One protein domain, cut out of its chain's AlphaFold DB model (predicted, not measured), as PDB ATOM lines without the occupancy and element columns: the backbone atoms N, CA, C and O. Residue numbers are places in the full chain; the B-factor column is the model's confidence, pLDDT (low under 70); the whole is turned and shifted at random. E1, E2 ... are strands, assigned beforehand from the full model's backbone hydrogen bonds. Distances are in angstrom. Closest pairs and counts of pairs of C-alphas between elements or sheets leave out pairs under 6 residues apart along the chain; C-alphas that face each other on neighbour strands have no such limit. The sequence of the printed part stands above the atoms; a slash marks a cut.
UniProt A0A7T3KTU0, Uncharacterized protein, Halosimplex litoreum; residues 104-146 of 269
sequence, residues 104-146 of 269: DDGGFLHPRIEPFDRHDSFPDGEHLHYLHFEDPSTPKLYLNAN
ATOM      1  N   ASP A 104     179.303 134.060 150.232       43.88
ATOM      2  CA  ASP A 104     178.786 132.713 149.998       43.88
ATOM      3  C   ASP A 104     178.755 132.377 148.491       43.88
ATOM      4  O   ASP A 104     177.727 131.995 147.935       43.88
ATOM      5  N   ASP A 105     179.904 132.476 147.822       41.78
ATOM      6  CA  ASP A 105     180.127 131.894 146.485       41.78
ATOM      7  C   ASP A 105     180.323 130.355 146.585       41.78
ATOM      8  O   ASP A 105     180.976 129.746 145.758       41.78
ATOM      9  N   GLY A 106     179.819 129.686 147.632       39.94
ATOM     10  CA  GLY A 106     179.837 128.219 147.774       39.94
ATOM     11  C   GLY A 106     181.223 127.539 147.758       39.94
ATOM     12  O   GLY A 106     181.321 126.323 147.586       39.94
ATOM     13  N   GLY A 107     182.302 128.297 147.972       50.94
ATOM     14  CA  GLY A 107     183.684 127.807 147.940       50.94
ATOM     15  C   GLY A 107     184.284 127.755 146.527       50.94
ATOM     16  O   GLY A 107     183.639 128.093 145.541       50.94
ATOM     17  N   PHE A 108     185.538 127.302 146.404       56.91
ATOM     18  CA  PHE A 108     186.330 127.304 145.150       56.91
ATOM     19  C   PHE A 108     185.679 126.639 143.932       56.91
ATOM     20  O   PHE A 108     186.176 126.784 142.815       56.91
ATOM     21  N   LEU A 109     184.607 125.880 144.148       62.12
ATOM     22  CA  LEU A 109     183.954 125.033 143.159       62.12
ATOM     23  C   LEU A 109     182.696 125.649 142.542       62.12
ATOM     24  O   LEU A 109     182.071 124.984 141.719       62.12
ATOM     25  N   HIS A 110     182.330 126.889 142.879       73.19
ATOM     26  CA  HIS A 110     181.320 127.620 142.111       73.19
ATOM     27  C   HIS A 110     182.004 128.559 141.118       73.19
ATOM     28  O   HIS A 110     182.416 129.668 141.466       73.19
ATOM     29  N   PRO A 111     182.175 128.117 139.866       84.12
ATOM     30  CA  PRO A 111     182.796 128.942 138.854       84.12
ATOM     31  C   PRO A 111     181.926 130.135 138.464       84.12
ATOM     32  O   PRO A 111     180.737 129.987 138.181       84.12
ATOM     33  N   ARG A 112     182.566 131.290 138.285       87.75
ATOM     34  CA  ARG A 112     182.002 132.433 137.562       87.75
ATOM     35  C   ARG A 112     182.167 132.223 136.060       87.75
ATOM     36  O   ARG A 112     183.224 131.797 135.604       87.75
ATOM     37  N   ILE A 113     181.136 132.508 135.273       90.38
ATOM     38  CA  ILE A 113     181.164 132.284 133.823       90.38
ATOM     39  C   ILE A 113     181.353 133.628 133.133       90.38
ATOM     40  O   ILE A 113     180.450 134.457 133.143       90.38
ATOM     41  N   GLU A 114     182.513 133.826 132.515       90.62
ATOM     42  CA  GLU A 114     182.875 135.081 131.854       90.62
ATOM     43  C   GLU A 114     183.587 134.797 130.524       90.62
ATOM     44  O   GLU A 114     184.335 133.822 130.419       90.62
ATOM     45  N   PRO A 115     183.375 135.603 129.476       90.81
ATOM     46  CA  PRO A 115     184.115 135.474 128.225       90.81
ATOM     47  C   PRO A 115     185.545 135.995 128.413       90.81
ATOM     48  O   PRO A 115     185.758 137.180 128.674       90.81
ATOM     49  N   PHE A 116     186.540 135.120 128.275       94.12
ATOM     50  CA  PHE A 116     187.938 135.469 128.551       94.12
ATOM     51  C   PHE A 116     188.480 136.521 127.579       94.12
ATOM     52  O   PHE A 116     189.282 137.364 127.968       94.12
ATOM     53  N   ASP A 117     187.973 136.556 126.344       92.44
ATOM     54  CA  ASP A 117     188.350 137.560 125.341       92.44
ATOM     55  C   ASP A 117     187.958 139.008 125.695       92.44
ATOM     56  O   ASP A 117     188.374 139.942 125.004       92.44
ATOM     57  N   ARG A 118     187.184 139.215 126.769       89.12
ATOM     58  CA  ARG A 118     186.819 140.543 127.285       89.12
ATOM     59  C   ARG A 118     187.705 141.039 128.426       89.12
ATOM     60  O   ARG A 118     187.526 142.180 128.853       89.12
ATOM     61  N   HIS A 119     188.649 140.229 128.905       84.62
ATOM     62  CA  HIS A 119     189.508 140.561 130.040       84.62
ATOM     63  C   HIS A 119     190.989 140.435 129.668       84.62
ATOM     64  O   HIS A 119     191.502 139.336 129.493       84.62
ATOM     65  N   ASP A 120     191.714 141.556 129.640       84.81
ATOM     66  CA  ASP A 120     193.154 141.565 129.321       84.81
ATOM     67  C   ASP A 120     194.011 140.772 130.331       84.81
ATOM     68  O   ASP A 120     195.129 140.363 130.017       84.81
ATOM     69  N   SER A 121     193.518 140.592 131.562       84.88
ATOM     70  CA  SER A 121     194.186 139.833 132.626       84.88
ATOM     71  C   SER A 121     193.893 138.332 132.592       84.88
ATOM     72  O   SER A 121     194.521 137.584 133.346       84.88
ATOM     73  N   PHE A 122     192.937 137.890 131.771       91.75
ATOM     74  CA  PHE A 122     192.568 136.482 131.673       91.75
ATOM     75  C   PHE A 122     193.440 135.766 130.632       91.75
ATOM     76  O   PHE A 122     194.043 136.407 129.765       91.75
ATOM     77  N   PRO A 123     193.546 134.429 130.714       91.50
ATOM     78  CA  PRO A 123     194.151 133.633 129.657       91.50
ATOM     79  C   PRO A 123     193.433 133.820 128.316       91.50
ATOM     80  O   PRO A 123     192.310 134.315 128.250       91.50
ATOM     81  N   ASP A 124     194.078 133.394 127.232       89.62
ATOM     82  CA  ASP A 124     193.465 133.476 125.908       89.62
ATOM     83  C   ASP A 124     192.219 132.574 125.770       89.62
ATOM     84  O   ASP A 124     191.921 131.711 126.602       89.62
ATOM     85  N   GLY A 125     191.494 132.762 124.666       85.56
ATOM     86  CA  GLY A 125     190.252 132.045 124.377       85.56
ATOM     87  C   GLY A 125     190.387 130.538 124.119       85.56
ATOM     88  O   GLY A 125     189.372 129.917 123.826       85.56
ATOM     89  N   GLU A 126     191.588 129.948 124.187       89.06
ATOM     90  CA  GLU A 126     191.784 128.489 124.114       89.06
ATOM     91  C   GLU A 126     191.670 127.821 125.498       89.06
ATOM     92  O   GLU A 126     191.606 126.593 125.597       89.06
ATOM     93  N   HIS A 127     191.657 128.607 126.579       92.69
ATOM     94  CA  HIS A 127     191.577 128.099 127.946       92.69
ATOM     95  C   HIS A 127     190.122 127.903 128.377       92.69
ATOM     96  O   HIS A 127     189.304 128.817 128.281       92.69
ATOM     97  N   LEU A 128     189.809 126.720 128.917       92.25
ATOM     98  CA  LEU A 128     188.472 126.401 129.426       92.25
ATOM     99  C   LEU A 128     188.171 127.079 130.766       92.25
ATOM    100  O   LEU A 128     187.050 127.529 130.998       92.25
ATOM    101  N   HIS A 129     189.162 127.124 131.651       93.62
ATOM    102  CA  HIS A 129     189.020 127.624 133.009       93.62
ATOM    103  C   HIS A 129     190.256 128.407 133.441       93.62
ATOM    104  O   HIS A 129     191.343 128.255 132.878       93.62
ATOM    105  N   TYR A 130     190.086 129.236 134.463       93.12
ATOM    106  CA  TYR A 130     191.154 130.024 135.058       93.12
ATOM    107  C   TYR A 130     190.896 130.210 136.549       93.12
ATOM    108  O   TYR A 130     189.824 130.656 136.946       93.12
ATOM    109  N   LEU A 131     191.881 129.867 137.380       92.19
ATOM    110  CA  LEU A 131     191.835 130.139 138.811       92.19
ATOM    111  C   LEU A 131     192.576 131.450 139.084       92.19
ATOM    112  O   LEU A 131     193.801 131.523 138.965       92.19
ATOM    113  N   HIS A 132     191.825 132.491 139.427       89.12
ATOM    114  CA  HIS A 132     192.351 133.833 139.619       89.12
ATOM    115  C   HIS A 132     192.538 134.142 141.108       89.12
ATOM    116  O   HIS A 132     191.648 133.910 141.923       89.12
ATOM    117  N   PHE A 133     193.694 134.709 141.458       82.88
ATOM    118  CA  PHE A 133     194.064 135.078 142.830       82.88
ATOM    119  C   PHE A 133     194.256 136.595 142.964       82.88
ATOM    120  O   PHE A 133     195.261 137.049 143.514       82.88
ATOM    121  N   GLU A 134     193.341 137.378 142.391       78.62
ATOM    122  CA  GLU A 134     193.372 138.843 142.507       78.62
ATOM    123  C   GLU A 134     193.280 139.283 143.969       78.62
ATOM    124  O   GLU A 134     194.108 140.071 144.426       78.62
ATOM    125  N   ASP A 135     192.335 138.694 144.706       78.50
ATOM    126  CA  ASP A 135     192.368 138.645 146.162       78.50
ATOM    127  C   ASP A 135     192.973 137.299 146.594       78.50
ATOM    128  O   ASP A 135     192.343 136.251 146.424       78.50
ATOM    129  N   PRO A 136     194.193 137.278 147.159       77.31
ATOM    130  CA  PRO A 136     194.813 136.034 147.605       77.31
ATOM    131  C   PRO A 136     194.050 135.327 148.736       77.31
ATOM    132  O   PRO A 136     194.258 134.130 148.942       77.31
ATOM    133  N   SER A 137     193.196 136.049 149.472       77.56
ATOM    134  CA  SER A 137     192.363 135.486 150.540       77.56
ATOM    135  C   SER A 137     191.102 134.794 150.026       77.56
ATOM    136  O   SER A 137     190.561 133.954 150.740       77.56
ATOM    137  N   THR A 138     190.704 135.065 148.778       81.94
ATOM    138  CA  THR A 138     189.501 134.498 148.156       81.94
ATOM    139  C   THR A 138     189.763 134.173 146.679       81.94
ATOM    140  O   THR A 138     189.369 134.936 145.792       81.94
ATOM    141  N   PRO A 139     190.460 133.057 146.381       86.38
ATOM    142  CA  PRO A 139     190.634 132.579 145.011       86.38
ATOM    143  C   PRO A 139     189.289 132.404 144.295       86.38
ATOM    144  O   PRO A 139     188.377 131.782 144.839       86.38
ATOM    145  N   LYS A 140     189.180 132.896 143.058       88.12
ATOM    146  CA  LYS A 140     187.958 132.805 142.243       88.12
ATOM    147  C   LYS A 140     188.198 131.934 141.013       88.12
ATOM    148  O   LYS A 140     189.136 132.172 140.247       88.12
ATOM    149  N   LEU A 141     187.350 130.927 140.817       91.31
ATOM    150  CA  LEU A 141     187.348 130.100 139.616       91.31
ATOM    151  C   LEU A 141     186.504 130.765 138.529       91.31
ATOM    152  O   LEU A 141     185.358 131.134 138.768       91.31
ATOM    153  N   TYR A 142     187.050 130.845 137.323       92.31
ATOM    154  CA  TYR A 142     186.350 131.315 136.136       92.31
ATOM    155  C   TYR A 142     186.255 130.211 135.084       92.31
ATOM    156  O   TYR A 142     187.228 129.497 134.837       92.31
ATOM    157  N   LEU A 143     185.098 130.108 134.433       93.00
ATOM    158  CA  LEU A 143     184.867 129.316 133.228       93.00
ATOM    159  C   LEU A 143     184.709 130.234 132.028       93.00
ATOM    160  O   LEU A 143     184.005 131.242 132.083       93.00
ATOM    161  N   ASN A 144     185.338 129.844 130.931       94.06
ATOM    162  CA  ASN A 144     185.375 130.654 129.735       94.06
ATOM    163  C   ASN A 144     184.079 130.532 128.921       94.06
ATOM    164  O   ASN A 144     183.840 129.536 128.230       94.06
ATOM    165  N   ALA A 145     183.271 131.594 128.935       92.88
ATOM    166  CA  ALA A 145     182.024 131.687 128.177       92.88
ATOM    167  C   ALA A 145     182.225 131.632 126.651       92.88
ATOM    168  O   ALA A 145     181.280 131.339 125.915       92.88
ATOM    169  N   ASN A 146     183.445 131.865 126.146       92.06
ATOM    170  CA  ASN A 146     183.745 131.711 124.721       92.06
ATOM    171  C   ASN A 146     183.586 130.246 124.250       92.06
ATOM    172  O   ASN A 146     183.362 130.007 123.062       92.06
TER     173      ASN A 146
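Overview. This is residues 104 to 146 of the 269 residues of an uncharacterized protein of Halosimplex litoreum (UniProt A0A7T3KTU0). There is little regular structure: a small three-stranded sheet with E3 in the middle, its edges E1 and E2 joined by a long loop, residues 115 to 128. The 43 printed residues hold no named helix and three strands, E1, E2, E3, in 12 residues: all strand, mixed sheet, order E1 E3 E2. The whole is compact, radius of gyration of the C-alphas 10.2 A, spanning 27 by 17 by 13 A.

Arrangement. E1, residues 112 to 114, is parallel to E3, residues 140 to 144, at 40 degrees; N 112 and O 141 are within hydrogen-bond range, 2.8 A. E2, residues 129 to 132, forms an antiparallel hairpin with E3, at 152 degrees; N 130 and O 142 are within range, 2.9 A. E1 and E2 are apart.

Along the chain. From first to last C-alpha, E1 measures 6.4 A, beginning at (182.002, 132.433, 137.562); E2 9.7 A; E3 13.0 A, ending at (185.375, 130.654, 129.735).

Size, cuts and confidence. The C-alphas farthest apart, Asp 104 and Glu 126, are 29.3 A apart. The printed part has no cut. The link E1 to E2 is long. Residues 104 to 109 have pLDDT under 70.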